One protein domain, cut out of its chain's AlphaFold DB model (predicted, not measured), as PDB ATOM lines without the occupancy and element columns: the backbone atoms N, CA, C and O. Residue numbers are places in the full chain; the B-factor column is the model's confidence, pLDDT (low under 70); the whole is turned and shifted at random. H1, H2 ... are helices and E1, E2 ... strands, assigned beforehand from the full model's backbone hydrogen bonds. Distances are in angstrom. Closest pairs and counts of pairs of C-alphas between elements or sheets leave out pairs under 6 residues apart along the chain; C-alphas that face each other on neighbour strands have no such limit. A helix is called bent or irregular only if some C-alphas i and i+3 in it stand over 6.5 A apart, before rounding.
ATOM      1  N   GLN A 228       4.517 -22.636  14.065       92.44
ATOM      2  CA  GLN A 228       4.495 -23.234  12.729       92.44
ATOM      3  C   GLN A 228       4.647 -22.173  11.637       92.44
ATOM      4  O   GLN A 228       5.404 -22.381  10.697       92.44
ATOM      5  N   GLU A 229       4.002 -21.014  11.763       93.94
ATOM      6  CA  GLU A 229       4.178 -19.914  10.804       93.94
ATOM      7  C   GLU A 229       5.585 -19.317  10.885       93.94
ATOM      8  O   GLU A 229       6.224 -19.145   9.848       93.94
ATOM      9  N   LEU A 230       6.129 -19.104  12.092       94.50
ATOM     10  CA  LEU A 230       7.515 -18.650  12.276       94.50
ATOM     11  C   LEU A 230       8.517 -19.593  11.593       94.50
ATOM     12  O   LEU A 230       9.447 -19.142  10.925       94.50
ATOM     13  N   LYS A 231       8.303 -20.908  11.707       94.75
ATOM     14  CA  LYS A 231       9.113 -21.926  11.027       94.75
ATOM     15  C   LYS A 231       9.090 -21.774   9.507       94.75
ATOM     16  O   LYS A 231      10.130 -21.957   8.878       94.75
ATOM     17  N   GLN A 232       7.943 -21.444   8.913       95.06
ATOM     18  CA  GLN A 232       7.821 -21.263   7.461       95.06
ATOM     19  C   GLN A 232       8.597 -20.039   6.949       95.06
ATOM     20  O   GLN A 232       9.038 -20.042   5.799       95.06
ATOM     21  N   LEU A 233       8.834 -19.032   7.801       95.75
ATOM     22  CA  LEU A 233       9.666 -17.870   7.459       95.75
ATOM     23  C   LEU A 233      11.152 -18.232   7.301       95.75
ATOM     24  O   LEU A 233      11.887 -17.523   6.615       95.75
ATOM     25  N   VAL A 234      11.607 -19.324   7.929       95.69
ATOM     26  CA  VAL A 234      12.989 -19.807   7.824       95.69
ATOM     27  C   VAL A 234      13.108 -20.769   6.633       95.69
ATOM     28  O   VAL A 234      12.567 -21.885   6.683       95.69
ATOM     29  N   PRO A 235      13.862 -20.414   5.576       95.44
ATOM     30  CA  PRO A 235      13.960 -21.260   4.398       95.44
ATOM     31  C   PRO A 235      14.615 -22.615   4.713       95.44
ATOM     32  O   PRO A 235      15.294 -22.826   5.725       95.44
ATOM     33  N   ARG A 236      14.402 -23.594   3.832       95.12
ATOM     34  CA  ARG A 236      15.078 -24.899   3.894       95.12
ATOM     35  C   ARG A 236      16.563 -24.772   3.593       95.12
ATOM     36  O   ARG A 236      17.369 -25.501   4.167       95.12
ATOM     37  N   ASN A 237      16.905 -23.852   2.699       94.62
ATOM     38  CA  ASN A 237      18.249 -23.637   2.202       94.62
ATOM     39  C   ASN A 237      18.475 -22.157   1.894       94.62
ATOM     40  O   ASN A 237      17.528 -21.434   1.594       94.62
ATOM     41  N   VAL A 238      19.734 -21.733   1.912       93.50
ATOM     42  CA  VAL A 238      20.127 -20.346   1.647       93.50
ATOM     43  C   VAL A 238      21.333 -20.254   0.736       93.50
ATOM     44  O   VAL A 238      22.169 -21.159   0.671       93.50
ATOM     45  N   LEU A 239      21.425 -19.114   0.056       93.06
ATOM     46  CA  LEU A 239      22.628 -18.702  -0.646       93.06
ATOM     47  C   LEU A 239      23.612 -18.082   0.340       93.06
ATOM     48  O   LEU A 239      23.347 -17.035   0.930       93.06
ATOM     49  N   ARG A 240      24.779 -18.712   0.485       90.31
ATOM     50  CA  ARG A 240      25.906 -18.147   1.227       90.31
ATOM     51  C   ARG A 240      27.049 -17.820   0.281       90.31
ATOM     52  O   ARG A 240      27.557 -18.699  -0.414       90.31
ATOM     53  N   MET A 241      27.498 -16.569   0.314       85.94
ATOM     54  CA  MET A 241      28.726 -16.146  -0.350       85.94
ATOM     55  C   MET A 241      29.927 -16.493   0.544       85.94
ATOM     56  O   MET A 241      30.140 -15.879   1.588       85.94
ATOM     57  N   ALA A 242      30.693 -17.519   0.173       81.69
ATOM     58  CA  ALA A 242      31.870 -17.987   0.915       81.69
ATOM     59  C   ALA A 242      33.166 -17.248   0.536       81.69
ATOM     60  O   ALA A 242      34.175 -17.366   1.229       81.69
ATOM     61  N   GLY A 243      33.131 -16.500  -0.561       77.62
ATOM     62  CA  GLY A 243      34.229 -15.735  -1.137       77.62
ATOM     63  C   GLY A 243      33.731 -15.002  -2.381       77.62
ATOM     64  O   GLY A 243      32.573 -15.162  -2.774       77.62
ATOM     65  N   ARG A 244      34.584 -14.191  -3.016       79.69
ATOM     66  CA  ARG A 244      34.202 -13.454  -4.230       79.69
ATOM     67  C   ARG A 244      33.748 -14.440  -5.312       79.69
ATOM     68  O   ARG A 244      34.535 -15.288  -5.723       79.69
ATOM     69  N   ASN A 245      32.495 -14.319  -5.751       79.12
ATOM     70  CA  ASN A 245      31.842 -15.208  -6.721       79.12
ATOM     71  C   ASN A 245      31.778 -16.697  -6.305       79.12
ATOM     72  O   ASN A 245      31.554 -17.560  -7.149       79.12
ATOM     73  N   ASP A 246      31.954 -17.017  -5.017       87.44
ATOM     74  CA  ASP A 246      31.810 -18.375  -4.479       87.44
ATOM     75  C   ASP A 246      30.479 -18.499  -3.734       87.44
ATOM     76  O   ASP A 246      30.396 -18.225  -2.533       87.44
ATOM     77  N   TYR A 247      29.442 -18.906  -4.464       91.06
ATOM     78  CA  TYR A 247      28.108 -19.119  -3.916       91.06
ATOM     79  C   TYR A 247      27.859 -20.589  -3.596       91.06
ATOM     80  O   TYR A 247      28.040 -21.487  -4.431       91.06
ATOM     81  N   ARG A 248      27.383 -20.823  -2.375       93.25
ATOM     82  CA  ARG A 248      27.003 -22.140  -1.866       93.25
ATOM     83  C   ARG A 248      25.521 -22.168  -1.546       93.25
ATOM     84  O   ARG A 248      24.969 -21.186  -1.059       93.25
ATOM     85  N   TRP A 249      24.905 -23.312  -1.819       94.62
ATOM     86  CA  TRP A 249      23.526 -23.603  -1.460       94.62
ATOM     87  C   TRP A 249      23.526 -24.513  -0.239       94.62
ATOM     88  O   TRP A 249      23.831 -25.700  -0.342       94.62
ATOM     89  N   GLU A 250      23.252 -23.946   0.929       92.94
ATOM     90  CA  GLU A 250      23.431 -24.637   2.208       92.94
ATOM     91  C   GLU A 250      22.085 -24.890   2.867       92.94
ATOM     92  O   GLU A 250      21.225 -24.014   2.883       92.94
ATOM     93  N   ALA A 251      21.881 -26.104   3.379       93.81
ATOM     94  CA  ALA A 251      20.677 -26.446   4.123       93.81
ATOM     95  C   ALA A 251      20.704 -25.801   5.515       93.81
ATOM     96  O   ALA A 251      21.735 -25.811   6.187       93.81
ATOM     97  N   ILE A 252      19.559 -25.290   5.963       93.62
ATOM     98  CA  ILE A 252      19.393 -24.746   7.310       93.62
ATOM     99  C   ILE A 252      18.909 -25.842   8.253       93.62
ATOM    100  O   ILE A 252      17.792 -26.366   8.123       93.62
ATOM    101  N   THR A 253      19.714 -26.107   9.279       90.81
ATOM    102  CA  THR A 253      19.287 -26.837  10.472       90.81
ATOM    103  C   THR A 253      18.480 -25.906  11.373       90.81
ATOM    104  O   THR A 253      19.039 -25.151  12.163       90.81
ATOM    105  N   TYR A 254      17.158 -25.964  11.250       91.31
ATOM    106  CA  TYR A 254      16.241 -25.211  12.102       91.31
ATOM    107  C   TYR A 254      15.909 -26.017  13.359       91.31
ATOM    108  O   TYR A 254      15.589 -27.202  13.251       91.31
ATOM    109  N   ARG A 255      16.008 -25.388  14.534       90.19
ATOM    110  CA  ARG A 255      15.732 -26.014  15.833       90.19
ATOM    111  C   ARG A 255      14.472 -25.397  16.430       90.19
ATOM    112  O   ARG A 255      14.485 -24.225  16.783       90.19
ATOM    113  N   ASP A 256      13.422 -26.199  16.552       90.81
ATOM    114  CA  ASP A 256      12.090 -25.798  17.031       90.81
ATOM    115  C   ASP A 256      11.539 -26.694  18.150       90.81
ATOM    116  O   ASP A 256      10.375 -26.576  18.523       90.81
ATOM    117  N   GLY A 257      12.374 -27.577  18.707       90.94
ATOM    118  CA  GLY A 257      12.022 -28.358  19.892       90.94
ATOM    119  C   GLY A 257      11.801 -27.480  21.129       90.94
ATOM    120  O   GLY A 257      12.216 -26.318  21.163       90.94
ATOM    121  N   ALA A 258      11.178 -28.056  22.159       92.50
ATOM    122  CA  ALA A 258      10.936 -27.378  23.432       92.50
ATOM    123  C   ALA A 258      12.232 -26.778  24.010       92.50
ATOM    124  O   ALA A 258      13.277 -27.433  24.021       92.50
ATOM    125  N   GLY A 259      12.171 -25.522  24.456       89.38
ATOM    126  CA  GLY A 259      13.318 -24.782  24.993       89.38
ATOM    127  C   GLY A 259      14.301 -24.251  23.942       89.38
ATOM    128  O   GLY A 259      15.296 -23.622  24.304       89.38
ATOM    129  N   SER A 260      14.047 -24.470  22.647       92.38
ATOM    130  CA  SER A 260      14.795 -23.799  21.579       92.38
ATOM    131  C   SER A 260      14.534 -22.291  21.572       92.38
ATOM    132  O   SER A 260      13.554 -21.795  22.126       92.38
ATOM    133  N   ILE A 261      15.396 -21.536  20.890       91.62
ATOM    134  CA  ILE A 261      15.202 -20.092  20.718       91.62
ATOM    135  C   ILE A 261      13.857 -19.808  20.041       91.62
ATOM    136  O   ILE A 261      13.091 -18.996  20.548       91.62
ATOM    137  N   ALA A 262      13.540 -20.505  18.946       91.19
ATOM    138  CA  ALA A 262      12.271 -20.336  18.241       91.19
ATOM    139  C   ALA A 262      11.053 -20.600  19.146       91.19
ATOM    140  O   ALA A 262      10.071 -19.859  19.093       91.19
ATOM    141  N   ASP A 263      11.141 -21.621  20.004       92.44
ATOM    142  CA  ASP A 263      10.112 -21.967  20.986       92.44
ATOM    143  C   ASP A 263       9.887 -20.831  21.999       92.44
ATOM    144  O   ASP A 263       8.755 -20.364  22.180       92.44
ATOM    145  N   ASN A 264      10.981 -20.327  22.577       91.81
ATOM    146  CA  ASN A 264      10.969 -19.353  23.668       91.81
ATOM    147  C   ASN A 264      10.600 -17.931  23.222       91.81
ATOM    148  O   ASN A 264       9.965 -17.196  23.981       91.81
ATOM    149  N   ILE A 265      10.995 -17.509  22.015       91.38
ATOM    150  CA  ILE A 265      10.855 -16.099  21.622       91.38
ATOM    151  C   ILE A 265       9.552 -15.765  20.905       91.38
ATOM    152  O   ILE A 265       9.202 -14.589  20.876       91.38
ATOM    153  N   HIS A 266       8.833 -16.726  20.311       91.88
ATOM    154  CA  HIS A 266       7.754 -16.404  19.359       91.88
ATOM    155  C   HIS A 266       6.668 -15.475  19.951       91.88
ATOM    156  O   HIS A 266       6.301 -14.475  19.332       91.88
ATOM    157  N   THR A 267       6.222 -15.717  21.190       94.81
ATOM    158  CA  THR A 267       5.249 -14.851  21.880       94.81
ATOM    159  C   THR A 267       5.818 -13.461  22.168       94.81
ATOM    160  O   THR A 267       5.141 -12.453  21.957       94.81
ATOM    161  N   HIS A 268       7.067 -13.383  22.639       96.12
ATOM    162  CA  HIS A 268       7.737 -12.109  22.922       96.12
ATOM    163  C   HIS A 268       7.970 -11.303  21.641       96.12
ATOM    164  O   HIS A 268       7.769 -10.091  21.622       96.12
ATOM    165  N   MET A 269       8.289 -11.988  20.545       96.00
ATOM    166  CA  MET A 269       8.446 -11.417  19.216       96.00
ATOM    167  C   MET A 269       7.129 -10.825  18.708       96.00
ATOM    168  O   MET A 269       7.131  -9.682  18.263       96.00
ATOM    169  N   ASN A 270       5.994 -11.522  18.844       96.50
ATOM    170  CA  ASN A 270       4.679 -10.978  18.477       96.50
ATOM    171  C   ASN A 270       4.322  -9.711  19.276       96.50
ATOM    172  O   ASN A 270       3.894  -8.709  18.698       96.50
ATOM    173  N   ARG A 271       4.564  -9.717  20.594       96.44
ATOM    174  CA  ARG A 271       4.352  -8.542  21.462       96.44
ATOM    175  C   ARG A 271       5.252  -7.369  21.075       96.44
ATOM    176  O   ARG A 271       4.797  -6.229  21.011       96.44
ATOM    177  N   MET A 272       6.520  -7.644  20.782       97.25
ATOM    178  CA  MET A 272       7.471  -6.648  20.300       97.25
ATOM    179  C   MET A 272       7.024  -6.064  18.955       97.25
ATOM    180  O   MET A 272       6.938  -4.845  18.818       97.25
ATOM    181  N   MET A 273       6.657  -6.905  17.984       97.19
ATOM    182  CA  MET A 273       6.174  -6.439  16.684       97.19
ATOM    183  C   MET A 273       4.939  -5.546  16.836       97.19
ATOM    184  O   MET A 273       4.874  -4.495  16.201       97.19
ATOM    185  N   GLN A 274       4.008  -5.898  17.730       95.25
ATOM    186  CA  GLN A 274       2.866  -5.048  18.070       95.25
ATOM    187  C   GLN A 274       3.312  -3.696  18.638       95.25
ATOM    188  O   GLN A 274       2.882  -2.659  18.134       95.25
ATOM    189  N   LYS A 275       4.202  -3.692  19.643       96.12
ATOM    190  CA  LYS A 275       4.730  -2.468  20.263       96.12
ATOM    191  C   LYS A 275       5.317  -1.514  19.223       96.12
ATOM    192  O   LYS A 275       4.977  -0.334  19.235       96.12
ATOM    193  N   TYR A 276       6.155  -2.013  18.317       96.31
ATOM    194  CA  TYR A 276       6.908  -1.199  17.353       96.31
ATOM    195  C   TYR A 276       6.249  -1.082  15.963       96.31
ATOM    196  O   TYR A 276       6.882  -0.603  15.024       96.31
ATOM    197  N   LEU A 277       4.979  -1.491  15.830       94.88
ATOM    198  CA  LEU A 277       4.204  -1.493  14.578       94.88
ATOM    199  C   LEU A 277       4.914  -2.218  13.421       94.88
ATOM    200  O   LEU A 277       4.870  -1.805  12.264       94.88
ATOM    201  N   ILE A 278       5.549  -3.344  13.721       96.50
ATOM    202  CA  ILE A 278       6.061  -4.302  12.731       96.50
ATOM    203  C   ILE A 278       4.935  -5.311  12.440       96.50
ATOM    204  O   ILE A 278       5.120  -6.517  12.459       96.50
ATOM    205  N   THR A 279       3.715  -4.812  12.245       93.00
ATOM    206  CA  THR A 279       2.489  -5.603  12.029       93.00
ATOM    207  C   THR A 279       1.935  -5.398  10.619       93.00
ATOM    208  O   THR A 279       0.742  -5.527  10.378       93.00
ATOM    209  N   ASN A 280       2.806  -5.006   9.691       93.00
ATOM    210  CA  ASN A 280       2.565  -5.028   8.253       93.00
ATOM    211  C   ASN A 280       3.427  -6.169   7.687       93.00
ATOM    212  O   ASN A 280       4.623  -6.184   7.992       93.00
ATOM    213  N   PRO A 281       2.883  -7.080   6.860       95.62
ATOM    214  CA  PRO A 281       3.652  -8.154   6.234       95.62
ATOM    215  C   PRO A 281       4.987  -7.727   5.601       95.62
ATOM    216  O   PRO A 281       5.988  -8.419   5.768       95.62
ATOM    217  N   LEU A 282       5.048  -6.562   4.946       97.31
ATOM    218  CA  LEU A 282       6.272  -6.042   4.319       97.31
ATOM    219  C   LEU A 282       7.294  -5.545   5.355       97.31
ATOM    220  O   LEU A 282       8.488  -5.830   5.243       97.31
ATOM    221  N   ARG A 283       6.830  -4.908   6.442       97.38
ATOM    222  CA  ARG A 283       7.685  -4.585   7.600       97.38
ATOM    223  C   ARG A 283       8.227  -5.852   8.256       97.38
ATOM    224  O   ARG A 283       9.412  -5.894   8.582       97.38
ATOM    225  N   ILE A 284       7.393  -6.884   8.407       98.00
ATOM    226  CA  ILE A 284       7.806  -8.191   8.936       98.00
ATOM    227  C   ILE A 284       8.850  -8.822   8.011       98.00
ATOM    228  O   ILE A 284       9.862  -9.306   8.503       98.00
ATOM    229  N   ALA A 285       8.678  -8.750   6.688       97.88
ATOM    230  CA  ALA A 285       9.654  -9.250   5.722       97.88
ATOM    231  C   ALA A 285      11.017  -8.551   5.855       97.88
ATOM    232  O   ALA A 285      12.050  -9.222   5.906       97.88
ATOM    233  N   CYS A 286      11.030  -7.223   6.007       97.94
ATOM    234  CA  CYS A 286      12.247  -6.460   6.287       97.94
ATOM    235  C   CYS A 286      12.891  -6.829   7.626       97.94
ATOM    236  O   CYS A 286      14.101  -7.056   7.692       97.94
ATOM    237  N   PHE A 287      12.097  -6.897   8.692       97.88
ATOM    238  CA  PHE A 287      12.587  -7.201  10.031       97.88
ATOM    239  C   PHE A 287      13.136  -8.632  10.120       97.88
ATOM    240  O   PHE A 287      14.295  -8.827  10.485       97.88
ATOM    241  N   MET A 288      12.342  -9.628   9.719       97.38
ATOM    242  CA  MET A 288      12.693 -11.050   9.796       97.38
ATOM    243  C   MET A 288      13.805 -11.422   8.825       97.38
ATOM    244  O   MET A 288      14.698 -12.177   9.203       97.38
ATOM    245  N   GLY A 289      13.807 -10.846   7.617       96.38
ATOM    246  CA  GLY A 289      14.883 -11.035   6.642       96.38
ATOM    247  C   GLY A 289      16.259 -10.704   7.218       96.38
ATOM    248  O   GLY A 289      17.239 -11.392   6.932       96.38
ATOM    249  N   ASN A 290      16.319  -9.697   8.090       96.19
ATOM    250  CA  ASN A 290      17.519  -9.358   8.837       96.19
ATOM    251  C   ASN A 290      17.679 -10.238  10.083       96.19
ATOM    252  O   ASN A 290      18.676 -10.945  10.191       96.19
ATOM    253  N   GLY A 291      16.709 -10.249  10.999       95.31
ATOM    254  CA  GLY A 291      16.893 -10.865  12.315       95.31
ATOM    255  C   GLY A 291      17.114 -12.380  12.298       95.31
ATOM    256  O   GLY A 291      17.908 -12.907  13.077       95.31
ATOM    257  N   ILE A 292      16.491 -13.097  11.362       95.50
ATOM    258  CA  ILE A 292      16.720 -14.539  11.205       95.50
ATOM    259  C   ILE A 292      18.155 -14.804  10.719       95.50
ATOM    260  O   ILE A 292      18.794 -15.731  11.209       95.50
ATOM    261  N   GLN A 293      18.694 -13.990   9.804       93.88
ATOM    262  CA  GLN A 293      20.088 -14.120   9.362       93.88
ATOM    263  C   GLN A 293      21.072 -13.790  10.493       93.88
ATOM    264  O   GLN A 293      22.036 -14.524  10.703       93.88
ATOM    265  N   GLU A 294      20.831 -12.700  11.226       92.06
ATOM    266  CA  GLU A 294      21.717 -12.237  12.305       92.06
ATOM    267  C   GLU A 294      21.857 -13.249  13.449       92.06
ATOM    268  O   GLU A 294      22.905 -13.355  14.079       92.06
ATOM    269  N   THR A 295      20.811 -14.033  13.696       92.56
ATOM    270  CA  THR A 295      20.772 -15.051  14.757       92.56
ATOM    271  C   THR A 295      21.244 -16.430  14.303       92.56
ATOM    272  O   THR A 295      21.053 -17.427  15.006       92.56
ATOM    273  N   GLY A 296      21.816 -16.538  13.099       92.06
ATOM    274  CA  GLY A 296      22.169 -17.832  12.521       92.06
ATOM    275  C   GLY A 296      20.949 -18.747  12.404       92.06
ATOM    276  O   GLY A 296      20.981 -19.885  12.872       92.06
ATOM    277  N   TRP A 297      19.875 -18.230  11.802       93.88
ATOM    278  CA  TRP A 297      18.602 -18.921  11.563       93.88
ATOM    279  C   TRP A 297      17.819 -19.240  12.841       93.88
ATOM    280  O   TRP A 297      17.246 -20.324  12.956       93.88
ATOM    281  N   LEU A 298      17.807 -18.306  13.802       93.81
ATOM    282  CA  LEU A 298      17.288 -18.511  15.164       93.81
ATOM    283  C   LEU A 298      18.045 -19.616  15.930       93.81
ATOM    284  O   LEU A 298      17.474 -20.323  16.760       93.81
ATOM    285  N   GLY A 299      19.340 -19.779  15.640       91.69
ATOM    286  CA  GLY A 299      20.223 -20.750  16.287       91.69
ATOM    287  C   GLY A 299      21.011 -20.194  17.477       91.69
ATOM    288  O   GLY A 299      21.389 -20.965  18.357       91.69
ATOM    289  N   SER A 300      21.244 -18.878  17.522       91.31
ATOM    290  CA  SER A 300      21.935 -18.172  18.610       91.31
ATOM    291  C   SER A 300      21.412 -16.741  18.753       91.31
ATOM    292  O   SER A 300      21.150 -16.075  17.756       91.31
ATOM    293  N   MET A 301      21.312 -16.247  19.989       92.31
ATOM    294  CA  MET A 301      21.080 -14.822  20.280       92.31
ATOM    295  C   MET A 301      22.378 -14.059  20.541       92.31
ATOM    296  O   MET A 301      22.341 -12.866  20.813       92.31
ATOM    297  N   MET A 419      14.208   1.957  10.060       93.12
ATOM    298  CA  MET A 419      13.919   0.911   9.069       93.12
ATOM    299  C   MET A 419      12.505   1.025   8.481       93.12
ATOM    300  O   MET A 419      12.306   0.748   7.299       93.12
ATOM    301  N   ALA A 420      11.524   1.438   9.293       93.75
ATOM    302  CA  ALA A 420      10.113   1.476   8.904       93.75
ATOM    303  C   ALA A 420       9.812   2.326   7.650       93.75
ATOM    304  O   ALA A 420       9.127   1.803   6.776       93.75
ATOM    305  N   PRO A 421      10.330   3.563   7.495       92.31
ATOM    306  CA  PRO A 421      10.147   4.336   6.266       92.31
ATOM    307  C   PRO A 421      10.550   3.587   4.995       92.31
ATOM    308  O   PRO A 421       9.847   3.670   3.996       92.31
ATOM    309  N   TYR A 422      11.657   2.840   5.032       93.75
ATOM    310  CA  TYR A 422      12.124   2.075   3.877       93.75
ATOM    311  C   TYR A 422      11.279   0.829   3.632       93.75
ATOM    312  O   TYR A 422      10.989   0.503   2.489       93.75
ATOM    313  N   ALA A 423      10.852   0.154   4.700       95.62
ATOM    314  CA  ALA A 423       9.986  -1.018   4.611       95.62
ATOM    315  C   ALA A 423       8.531  -0.694   4.214       95.62
ATOM    316  O   ALA A 423       7.771  -1.603   3.901       95.62
ATOM    317  N   ASP A 424       8.135   0.579   4.266       94.94
ATOM    318  CA  ASP A 424       6.829   1.048   3.793       94.94
ATOM    319  C   ASP A 424       6.847   1.476   2.315       94.94
ATOM    320  O   ASP A 424       5.788   1.772   1.758       94.94
ATOM    321  N   ASN A 425       8.026   1.533   1.683       94.31
ATOM    322  CA  ASN A 425       8.137   1.773   0.246       94.31
ATOM    323  C   ASN A 425       7.630   0.562  -0.548       94.31
ATOM    324  O   ASN A 425       7.486  -0.540  -0.026       94.31
ATOM    325  N   GLU A 426       7.383   0.755  -1.841       95.44
ATOM    326  CA  GLU A 426       6.986  -0.341  -2.718       95.44
ATOM    327  C   GLU A 426       8.083  -1.417  -2.819       95.44
ATOM    328  O   GLU A 426       9.261  -1.137  -3.053       95.44
ATOM    329  N   HIS A 427       7.678  -2.677  -2.669       97.25
ATOM    330  CA  HIS A 427       8.557  -3.836  -2.761       97.25
ATOM    331  C   HIS A 427       8.530  -4.436  -4.171       97.25
ATOM    332  O   HIS A 427       7.992  -5.520  -4.383       97.25
ATOM    333  N   VAL A 428       9.128  -3.751  -5.148       96.38
ATOM    334  CA  VAL A 428       9.301  -4.312  -6.500       96.38
ATOM    335  C   VAL A 428      10.333  -5.441  -6.441       96.38
ATOM    336  O   VAL A 428      11.513  -5.198  -6.182       96.38
ATOM    337  N   LEU A 429       9.880  -6.685  -6.622       97.56
ATOM    338  CA  LEU A 429      10.741  -7.865  -6.551       97.56
ATOM    339  C   LEU A 429      11.594  -7.983  -7.815       97.56
ATOM    340  O   LEU A 429      11.072  -8.068  -8.920       97.56
ATOM    341  N   GLU A 430      12.906  -8.064  -7.639       96.88
ATOM    342  CA  GLU A 430      13.872  -8.394  -8.679       96.88
ATOM    343  C   GLU A 430      14.256  -9.869  -8.555       96.88
ATOM    344  O   GLU A 430      14.702 -10.321  -7.496       96.88
ATOM    345  N   ARG A 431      14.091 -10.626  -9.644       96.88
ATOM    346  CA  ARG A 431      14.512 -12.026  -9.735       96.88
ATOM    347  C   ARG A 431      16.013 -12.113 -10.004       96.88
ATOM    348  O   ARG A 431      16.479 -11.724 -11.071       96.88
ATOM    349  N   CYS A 432      16.765 -12.719  -9.091       95.00
ATOM    350  CA  CYS A 432      18.212 -12.876  -9.210       95.00
ATOM    351  C   CYS A 432      18.592 -14.336  -9.461       95.00
ATOM    352  O   CYS A 432      18.155 -15.230  -8.737       95.00
ATOM    353  N   SER A 433      19.442 -14.578 -10.463       95.12
ATOM    354  CA  SER A 433      19.958 -15.906 -10.805       95.12
ATOM    355  C   SER A 433      21.437 -16.024 -10.454       95.12
ATOM    356  O   SER A 433      22.250 -15.206 -10.878       95.12
ATOM    357  N   VAL A 434      21.789 -17.050  -9.680       93.12
ATOM    358  CA  VAL A 434      23.149 -17.281  -9.186       93.12
ATOM    359  C   VAL A 434      23.577 -18.706  -9.488       93.12
ATOM    360  O   VAL A 434      22.890 -19.663  -9.131       93.12
ATOM    361  N   ASN A 435      24.744 -18.861 -10.108       93.75
ATOM    362  CA  ASN A 435      25.361 -20.168 -10.290       93.75
ATOM    363  C   ASN A 435      26.096 -20.583  -9.006       93.75
ATOM    364  O   ASN A 435      27.008 -19.892  -8.552       93.75
ATOM    365  N   THR A 436      25.688 -21.703  -8.411       91.62
ATOM    366  CA  THR A 436      26.315 -22.252  -7.201       91.62
ATOM    367  C   THR A 436      27.280 -23.372  -7.563       91.62
ATOM    368  O   THR A 436      27.031 -24.125  -8.501       91.62
ATOM    369  N   ARG A 437      28.366 -23.536  -6.791       83.75
ATOM    370  CA  ARG A 437      29.444 -24.490  -7.133       83.75
ATOM    371  C   ARG A 437      28.979 -25.921  -7.429       83.75
ATOM    372  O   ARG A 437      29.607 -26.596  -8.233       83.75
ATOM    373  N   VAL A 438      27.954 -26.400  -6.723       84.25
ATOM    374  CA  VAL A 438      27.543 -27.818  -6.741       84.25
ATOM    375  C   VAL A 438      26.060 -27.990  -7.053       84.25
ATOM    376  O   VAL A 438      25.661 -28.985  -7.645       84.25
ATOM    377  N   SER A 439      25.215 -27.033  -6.671       88.94
ATOM    378  CA  SER A 439      23.759 -27.195  -6.739       88.94
ATOM    379  C   SER A 439      23.137 -26.548  -7.978       88.94
ATOM    380  O   SER A 439      21.914 -26.387  -8.027       88.94
ATOM    381  N   GLY A 440      23.960 -26.184  -8.964       92.44
ATOM    382  CA  GLY A 440      23.546 -25.523 -10.197       92.44
ATOM    383  C   GLY A 440      23.027 -24.106  -9.958       92.44
ATOM    384  O   GLY A 440      23.361 -23.456  -8.963       92.44
ATOM    385  N   ILE A 441      22.188 -23.636 -10.877       94.94
ATOM    386  CA  ILE A 441      21.563 -22.318 -10.781       94.94
ATOM    387  C   ILE A 441      20.537 -22.305  -9.640       94.94
ATOM    388  O   ILE A 441      19.736 -23.234  -9.472       94.94
ATOM    389  N   LYS A 442      20.576 -21.235  -8.848       96.12
ATOM    390  CA  LYS A 442      19.609 -20.914  -7.801       96.12
ATOM    391  C   LYS A 442      19.065 -19.517  -8.011       96.12
ATOM    392  O   LYS A 442      19.762 -18.632  -8.496       96.12
ATOM    393  N   ILE A 443      17.803 -19.360  -7.645       96.12
ATOM    394  CA  ILE A 443      17.043 -18.129  -7.801       96.12
ATOM    395  C   ILE A 443      16.679 -17.610  -6.424       96.12
ATOM    396  O   ILE A 443      16.216 -18.391  -5.596       96.12
ATOM    397  N   TYR A 444      16.868 -16.316  -6.202       95.94
ATOM    398  CA  TYR A 444      16.366 -15.590  -5.040       95.94
ATOM    399  C   TYR A 444      15.770 -14.254  -5.489       95.94
ATOM    400  O   TYR A 444      15.910 -13.878  -6.652       95.94
ATOM    401  N   TYR A 445      15.098 -13.550  -4.579       97.25
ATOM    402  CA  TYR A 445      14.435 -12.285  -4.887       97.25
ATOM    403  C   TYR A 445      14.881 -11.195  -3.928       97.25
ATOM    404  O   TYR A 445      14.980 -11.436  -2.725       97.25
ATOM    405  N   ARG A 446      15.120 -10.000  -4.457       96.69
ATOM    406  CA  ARG A 446      15.466  -8.803  -3.680       96.69
ATOM    407  C   ARG A 446      14.554  -7.643  -4.059       96.69
ATOM    408  O   ARG A 446      13.822  -7.731  -5.033       96.69
ATOM    409  N   SER A 447      14.587  -6.565  -3.289       97.25
ATOM    410  CA  SER A 447      13.924  -5.308  -3.640       97.25
ATOM    411  C   SER A 447      14.702  -4.129  -3.068       97.25
ATOM    412  O   SER A 447      15.411  -4.273  -2.065       97.25
ATOM    413  N   GLN A 448      14.541  -2.954  -3.678       96.75
ATOM    414  CA  GLN A 448      15.170  -1.721  -3.203       96.75
ATOM    415  C   GLN A 448      14.716  -1.368  -1.778       96.75
ATOM    416  O   GLN A 448      15.548  -1.041  -0.935       96.75
ATOM    417  N   ALA A 449      13.422  -1.517  -1.475       96.38
ATOM    418  CA  ALA A 449      12.872  -1.301  -0.136       96.38
ATOM    419  C   ALA A 449      13.544  -2.205   0.917       96.38
ATOM    420  O   ALA A 449      13.989  -1.735   1.968       96.38
ATOM    421  N   PHE A 450      13.701  -3.500   0.609       97.75
ATOM    422  CA  PHE A 450      14.369  -4.444   1.505       97.75
ATOM    423  C   PHE A 450      15.861  -4.137   1.685       97.75
ATOM    424  O   PHE A 450      16.386  -4.235   2.801       97.75
ATOM    425  N   TRP A 451      16.548  -3.736   0.613       97.44
ATOM    426  CA  TRP A 451      17.936  -3.288   0.685       97.44
ATOM    427  C   TRP A 451      18.093  -2.083   1.594       97.44
ATOM    428  O   TRP A 451      18.886  -2.138   2.529       97.44
ATOM    429  N   GLN A 452      17.315  -1.028   1.363       95.38
ATOM    430  CA  GLN A 452      17.385   0.201   2.142       95.38
ATOM    431  C   GLN A 452      17.117  -0.065   3.625       95.38
ATOM    432  O   GLN A 452      17.887   0.388   4.472       95.38
ATOM    433  N   ALA A 453      16.101  -0.877   3.947       94.75
ATOM    434  CA  ALA A 453      15.819  -1.279   5.323       94.75
ATOM    435  C   ALA A 453      16.989  -2.060   5.954       94.75
ATOM    436  O   ALA A 453      17.362  -1.801   7.096       94.75
ATOM    437  N   SER A 454      17.613  -2.979   5.211       95.00
ATOM    438  CA  SER A 454      18.750  -3.780   5.694       95.00
ATOM    439  C   SER A 454      20.035  -2.951   5.845       95.00
ATOM    440  O   SER A 454      20.772  -3.084   6.826       95.00
ATOM    441  N   ALA A 455      20.303  -2.062   4.888       93.25
ATOM    442  CA  ALA A 455      21.444  -1.157   4.880       93.25
ATOM    443  C   ALA A 455      21.331  -0.096   5.982       93.25
ATOM    444  O   ALA A 455      22.340   0.232   6.598       93.25
ATOM    445  N   ALA A 456      20.126   0.378   6.309       89.50
ATOM    446  CA  ALA A 456      19.907   1.322   7.406       89.50
ATOM    447  C   ALA A 456      20.432   0.807   8.758       89.50
ATOM    448  O   ALA A 456      20.891   1.588   9.591       89.50
ATOM    449  N   VAL A 457      20.423  -0.513   8.954       82.56
ATOM    450  CA  VAL A 457      20.917  -1.166  10.173       82.56
ATOM    451  C   VAL A 457      22.414  -1.435  10.117       82.56
ATOM    452  O   VAL A 457      23.134  -1.155  11.075       82.56
ATOM    453  N   ASN A 458      22.871  -2.005   9.004       83.19
ATOM    454  CA  ASN A 458      24.160  -2.691   8.937       83.19
ATOM    455  C   ASN A 458      25.202  -1.985   8.066       83.19
ATOM    456  O   ASN A 458      26.394  -2.271   8.173       83.19
ATOM    457  N   LEU A 459      24.771  -1.078   7.187       87.19
ATOM    458  CA  LEU A 459      25.657  -0.345   6.288       87.19
ATOM    459  C   LEU A 459      25.058   1.016   5.869       87.19
ATOM    460  O   LEU A 459      24.792   1.224   4.683       87.19
ATOM    461  N   PRO A 460      24.854   1.969   6.806       84.81
ATOM    462  CA  PRO A 460      24.086   3.190   6.528       84.81
ATOM    463  C   PRO A 460      24.644   4.033   5.372       84.81
ATOM    464  O   PRO A 460      23.894   4.645   4.617       84.81
ATOM    465  N   GLY A 461      25.966   4.015   5.172       86.88
ATOM    466  CA  GLY A 461      26.626   4.700   4.056       86.88
ATOM    467  C   GLY A 461      26.343   4.107   2.669       86.88
ATOM    468  O   GLY A 461      26.875   4.615   1.688       86.88
ATOM    469  N   GLN A 462      25.563   3.025   2.569       91.06
ATOM    470  CA  GLN A 462      25.202   2.351   1.316       91.06
ATOM    471  C   GLN A 462      23.682   2.230   1.116       91.06
ATOM    472  O   GLN A 462      23.245   1.501   0.229       91.06
ATOM    473  N   ILE A 463      22.862   2.951   1.891       90.94
ATOM    474  CA  ILE A 463      21.391   2.908   1.770       90.94
ATOM    475  C   ILE A 463      20.934   3.176   0.327       90.94
ATOM    476  O   ILE A 463      20.102   2.445  -0.198       90.94
ATOM    477  N   ASN A 464      21.532   4.163  -0.343       89.44
ATOM    478  CA  ASN A 464      21.183   4.537  -1.719       89.44
ATOM    479  C   ASN A 464      21.969   3.754  -2.789       89.44
ATOM    480  O   ASN A 464      22.001   4.159  -3.945       89.44
ATOM    481  N   ASN A 465      22.647   2.662  -2.421       89.44
ATOM    482  CA  ASN A 465      23.376   1.838  -3.380       89.44
ATOM    483  C   ASN A 465      22.416   0.914  -4.149       89.44
ATOM    484  O   ASN A 465      22.040  -0.146  -3.660       89.44
ATOM    485  N   GLU A 466      22.087   1.292  -5.381       89.06
ATOM    486  CA  GLU A 466      21.216   0.529  -6.292       89.06
ATOM    487  C   GLU A 466      21.859  -0.760  -6.838       89.06
ATOM    488  O   GLU A 466      21.198  -1.565  -7.485       89.06
ATOM    489  N   GLN A 467      23.154  -0.982  -6.593       88.62
ATOM    490  CA  GLN A 467      23.858  -2.208  -6.986       88.62
ATOM    491  C   GLN A 467      23.809  -3.291  -5.902       88.62
ATOM    492  O   GLN A 467      24.281  -4.405  -6.141       88.62
ATOM    493  N   TYR A 468      23.251  -2.993  -4.723       89.75
ATOM    494  CA  TYR A 468      23.085  -3.952  -3.624       89.75
ATOM    495  C   TYR A 468      24.408  -4.555  -3.111       89.75
ATOM    496  O   TYR A 468      24.481  -5.735  -2.759       89.75
ATOM    497  N   GLN A 469      25.486  -3.764  -3.090       84.81
ATOM    498  CA  GLN A 469      26.833  -4.243  -2.757       84.81
ATOM    499  C   GLN A 469      27.304  -3.809  -1.365       84.81
ATOM    500  O   GLN A 469      27.010  -2.717  -0.886       84.81
ATOM    501  N   GLY A 470      28.111  -4.665  -0.734       81.19
ATOM    502  CA  GLY A 470      28.840  -4.352   0.500       81.19
ATOM    503  C   GLY A 470      28.183  -4.845   1.790       81.19
ATOM    504  O   GLY A 470      28.878  -4.990   2.795       81.19
ATOM    505  N   LEU A 471      26.887  -5.174   1.776       87.94
ATOM    506  CA  LEU A 471      26.216  -5.756   2.938       87.94
ATOM    507  C   LEU A 471      26.474  -7.266   3.008       87.94
ATOM    508  O   LEU A 471      26.025  -8.038   2.159       87.94
ATOM    509  N   ASN A 472      27.189  -7.700   4.047       86.19
ATOM    510  CA  ASN A 472      27.503  -9.112   4.233       86.19
ATOM    511  C   ASN A 472      26.227  -9.952   4.428       86.19
ATOM    512  O   ASN A 472      25.360  -9.633   5.246       86.19
ATOM    513  N   GLY A 473      26.139 -11.051   3.677       89.62
ATOM    514  CA  GLY A 473      25.023 -11.987   3.739       89.62
ATOM    515  C   GLY A 473      23.710 -11.448   3.173       89.62
ATOM    516  O   GLY A 473      22.672 -12.015   3.496       89.62
ATOM    517  N   PHE A 474      23.715 -10.386   2.354       94.19
ATOM    518  CA  PHE A 474      22.475  -9.846   1.783       94.19
ATOM    519  C   PHE A 474      21.693 -10.887   0.964       94.19
ATOM    520  O   PHE A 474      20.481 -10.983   1.129       94.19
ATOM    521  N   ASP A 475      22.363 -11.741   0.184       93.62
ATOM    522  CA  ASP A 475      21.702 -12.831  -0.557       93.62
ATOM    523  C   ASP A 475      20.983 -13.821   0.384       93.62
ATOM    524  O   ASP A 475      19.866 -14.262   0.120       93.62
ATOM    525  N   ALA A 476      21.599 -14.123   1.531       94.38
ATOM    526  CA  ALA A 476      21.030 -14.978   2.571       94.38
ATOM    527  C   ALA A 476      19.795 -14.332   3.228       94.38
ATOM    528  O   ALA A 476      18.772 -14.994   3.408       94.38
ATOM    529  N   ARG A 477      19.861 -13.024   3.516       96.38
ATOM    530  CA  ARG A 477      18.713 -12.228   3.991       96.38
ATOM    531  C   ARG A 477      17.576 -12.235   2.971       96.38
ATOM    532  O   ARG A 477      16.414 -12.349   3.351       96.38
ATOM    533  N   CYS A 478      17.904 -12.176   1.681       97.12
ATOM    534  CA  CYS A 478      16.929 -12.218   0.593       97.12
ATOM    535  C   CYS A 478      16.184 -13.565   0.503       97.12
ATOM    536  O   CYS A 478      14.993 -13.582   0.204       97.12
ATOM    537  N   CYS A 479      16.833 -14.694   0.812       97.06
ATOM    538  CA  CYS A 479      16.152 -15.995   0.905       97.06
ATOM    539  C   CYS A 479      15.087 -16.026   2.019       97.06
ATOM    540  O   CYS A 479      13.995 -16.576   1.837       97.06
ATOM    541  N   VAL A 480      15.383 -15.413   3.170       97.25
ATOM    542  CA  VAL A 480      14.407 -15.264   4.261       97.25
ATOM    543  C   VAL A 480      13.298 -14.307   3.840       97.25
ATOM    544  O   VAL A 480      12.129 -14.657   3.931       97.25
ATOM    545  N   TYR A 481      13.654 -13.136   3.309       98.06
ATOM    546  CA  TYR A 481      12.705 -12.153   2.788       98.06
ATOM    547  C   TYR A 481      11.716 -12.777   1.791       98.06
ATOM    548  O   TYR A 481      10.511 -12.626   1.960       98.06
ATOM    549  N   GLY A 482      12.198 -13.570   0.828       97.31
ATOM    550  CA  GLY A 482      11.343 -14.299  -0.111       97.31
ATOM    551  C   GLY A 482      10.410 -15.309   0.565       97.31
ATOM    552  O   GLY A 482       9.245 -15.409   0.189       97.31
ATOM    553  N   SER A 483      10.878 -16.024   1.591       97.19
ATOM    554  CA  SER A 483      10.010 -16.910   2.386       97.19
ATOM    555  C   SER A 483       8.923 -16.121   3.117       97.19
ATOM    556  O   SER A 483       7.763 -16.514   3.092       97.19
ATOM    557  N   VAL A 484       9.266 -14.973   3.707       97.31
ATOM    558  CA  VAL A 484       8.305 -14.138   4.438       97.31
ATOM    559  C   VAL A 484       7.249 -13.543   3.508       97.31
ATOM    560  O   VAL A 484       6.067 -13.586   3.840       97.31
ATOM    561  N   ILE A 485       7.647 -13.047   2.332       97.38
ATOM    562  CA  ILE A 485       6.710 -12.543   1.319       97.38
ATOM    563  C   ILE A 485       5.725 -13.643   0.903       97.38
ATOM    564  O   ILE A 485       4.524 -13.396   0.884       97.38
ATOM    565  N   ALA A 486       6.205 -14.863   0.652       96.00
ATOM    566  CA  ALA A 486       5.348 -15.974   0.237       96.00
ATOM    567  C   ALA A 486       4.370 -16.449   1.323       96.00
ATOM    568  O   ALA A 486       3.316 -16.982   0.998       96.00
ATOM    569  N   VAL A 487       4.729 -16.308   2.602       94.75
ATOM    570  CA  VAL A 487       3.895 -16.771   3.725       94.75
ATOM    571  C   VAL A 487       2.890 -15.705   4.160       94.75
ATOM    572  O   VAL A 487       1.774 -16.045   4.536       94.75
ATOM    573  N   LEU A 488       3.274 -14.424   4.140       94.31
ATOM    574  CA  LEU A 488       2.498 -13.347   4.772       94.31
ATOM    575  C   LEU A 488       1.825 -12.385   3.788       94.31
ATOM    576  O   LEU A 488       1.115 -11.477   4.223       94.31
ATOM    577  N   THR A 489       2.056 -12.532   2.483       93.38
ATOM    578  CA  THR A 489       1.504 -11.628   1.464       93.38
ATOM    579  C   THR A 489       0.845 -12.399   0.328       93.38
ATOM    580  O   THR A 489       1.099 -13.581   0.134       93.38
ATOM    581  N   GLU A 490       0.054 -11.686  -0.471       92.19
ATOM    582  CA  GLU A 490      -0.495 -12.190  -1.738       92.19
ATOM    583  C   GLU A 490       0.396 -11.817  -2.946       92.19
ATOM    584  O   GLU A 490      -0.007 -11.974  -4.101       92.19
ATOM    585  N   GLN A 491       1.588 -11.258  -2.702       95.75
ATOM    586  CA  GLN A 491       2.471 -10.758  -3.751       95.75
ATOM    587  C   GLN A 491       3.055 -11.919  -4.564       95.75
ATOM    588  O   GLN A 491       3.737 -12.792  -4.027       95.75
ATOM    589  N   LYS A 492       2.830 -11.901  -5.881       97.06
ATOM    590  CA  LYS A 492       3.414 -12.888  -6.796       97.06
ATOM    591  C   LYS A 492       4.882 -12.578  -7.081       97.06
ATOM    592  O   LYS A 492       5.286 -11.421  -7.200       97.06
ATOM    593  N   PHE A 493       5.668 -13.632  -7.256       97.88
ATOM    594  CA  PHE A 493       7.080 -13.564  -7.603       97.88
ATOM    595  C   PHE A 493       7.258 -13.549  -9.131       97.88
ATOM    596  O   PHE A 493       6.583 -14.312  -9.831       97.88
ATOM    597  N   PRO A 494       8.165 -12.717  -9.671       97.88
ATOM    598  CA  PRO A 494       8.446 -12.698 -11.100       97.88
ATOM    599  C   PRO A 494       9.077 -14.008 -11.593       97.88
ATOM    600  O   PRO A 494       9.869 -14.642 -10.889       97.88
ATOM    601  N   ASP A 495       8.725 -14.410 -12.812       96.31
ATOM    602  CA  ASP A 495       9.359 -15.505 -13.551       96.31
ATOM    603  C   ASP A 495      10.603 -15.029 -14.335       96.31
ATOM    604  O   ASP A 495      11.096 -13.912 -14.154       96.31
ATOM    605  N   SER A 496      11.143 -15.870 -15.222       95.25
ATOM    606  CA  SER A 496      12.288 -15.511 -16.073       95.25
ATOM    607  C   SER A 496      12.010 -14.384 -17.074       95.25
ATOM    608  O   SER A 496      12.964 -13.809 -17.590       95.25
ATOM    609  N   HIS A 497      10.741 -14.067 -17.341       94.69
ATOM    610  CA  HIS A 497      10.307 -12.971 -18.210       94.69
ATOM    611  C   HIS A 497       9.895 -11.731 -17.408       94.69
ATOM    612  O   HIS A 497       9.326 -10.798 -17.970       94.69
ATOM    613  N   ASN A 498      10.175 -11.719 -16.100       93.06
ATOM    614  CA  ASN A 498       9.791 -10.660 -15.173       93.06
ATOM    615  C   ASN A 498       8.266 -10.492 -15.013       93.06
ATOM    616  O   ASN A 498       7.791  -9.418 -14.648       93.06
ATOM    617  N   THR A 499       7.493 -11.553 -15.263       95.81
ATOM    618  CA  THR A 499       6.035 -11.552 -15.088       95.81
ATOM    619  C   THR A 499       5.691 -12.079 -13.690       95.81
ATOM    620  O   THR A 499       6.097 -13.197 -13.363       95.81
ATOM    621  N   PRO A 500       4.962 -11.329 -12.840       95.19
ATOM    622  CA  PRO A 500       4.655 -11.725 -11.463       95.19
ATOM    623  C   PRO A 500       3.564 -12.809 -11.422       95.19
ATOM    624  O   PRO A 500       2.387 -12.516 -11.230       95.19
ATOM    625  N   VAL A 501       3.957 -14.072 -11.616       96.38
ATOM    626  CA  VAL A 501       3.036 -15.227 -11.722       96.38
ATOM    627  C   VAL A 501       3.289 -16.328 -10.694       96.38
ATOM    628  O   VAL A 501       2.417 -17.159 -10.456       96.38
ATOM    629  N   ASN A 502       4.472 -16.367 -10.081       95.75
ATOM    630  CA  ASN A 502       4.833 -17.450  -9.175       95.75
ATOM    631  C   ASN A 502       4.248 -17.207  -7.776       95.75
ATOM    632  O   ASN A 502       4.469 -16.160  -7.176       95.75
ATOM    633  N   GLU A 503       3.567 -18.206  -7.216       93.56
ATOM    634  CA  GLU A 503       2.990 -18.161  -5.857       93.56
ATOM    635  C   GLU A 503       4.033 -18.255  -4.735       93.56
ATOM    636  O   GLU A 503       3.768 -17.959  -3.575       93.56
TER     637      GLU A 503
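This is residues 228 to 301 and 419 to 503 of the 513 residues of an uncharacterized protein of Enterobacter sp. Sphag1F (UniProt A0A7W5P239). Look first for helix H6, which runs through the middle of the domain; helix H3 crosses it, and two strand hairpins, E1 with E2 and E3 with E4, pack on it through E1 and E4. H4 and H5 cover part of H3, H1 packs on H6, H2 lies far out at one side, and the short strand E5 lies far out too. The printed part has 159 residues, with six named helices and five named strands in the order H1 E1 E2 H2 H3 H4 E3 E4 H5 H6 E5. It has two separate antiparallel sheets, E1 - E2 and E3 - E4, and its class is mixed, helices and strands. It is compact, with a radius of gyration of the C-alphas of 15.2 A, and rounded, spanning 39 by 34 by 34 A.

Begin with the hairpin of E3, residues 430 to 436, and E4, residues 440 to 446, where N 432 and O 444 are 2.8 A apart, within hydrogen-bond range. The other hairpin is E1, residues 237 to 243, with E2, residues 246 to 251; there N 240 and O 248 are 2.9 A apart, within hydrogen-bond range. The closest C-alphas of E2 and E3 are those of Tyr 247 and Thr 436, 4.9 A apart. Now find H6, residues 474 to 488: its closest C-alphas to E4 are Cys 478 and Arg 446, 5.7 A, and to E1 Ala 476 and Leu 239, 5.2 A. H3, residues 281 to 294, touches H6 at a steep tilt of 40 degrees, opposite ways, closest at C-alphas Gly 289 and Tyr 481, 4.6 A. H5, residues 448 to 458, touches H3 with H3 residues 285 to 290 alone, closest at C-alphas Cys 286 and Phe 450, 5.6 A. H4, residues 419 to 423, touches H5, closest at C-alphas Met 419 and Ala 453, 4.7 A. H1, residues 228 to 233, touches H6, closest at C-alphas Leu 233 and Val 484, 5.0 A. H2, residues 261 to 275, touches no helix. E5, residues 500 to 502, pairs with no named strand, but residues 493 to 494 pair with it, antiparallel. Every O i to N i+4 pair is within hydrogen-bond range in H1, H4 and H6, against 8 of 11 in H2, 9 of 10 in H3 and 6 of 7 in H5.

Find C-alpha 228, where H1 begins, at (4.495, -23.234, 12.729). H6 runs 20.5 A from C-alpha 474 at (22.475, -9.846, 1.783). H2 is 20.5 A long and irregular, with C-alphas 264 and 267 7.5 A apart. E4 is 19.7 A long, and E5 ends at C-alpha 502, (4.833, -17.450, -9.175).

The C-alphas farthest apart, Gly 259 and His 497, are 44.9 A apart. Residues 302 to 418 are not printed, and C-alphas 301 and 419 are 20.6 A apart across this cut. The links H5 to H6 and H6 to E5 are long. No printed residue is under 70 in pLDDT.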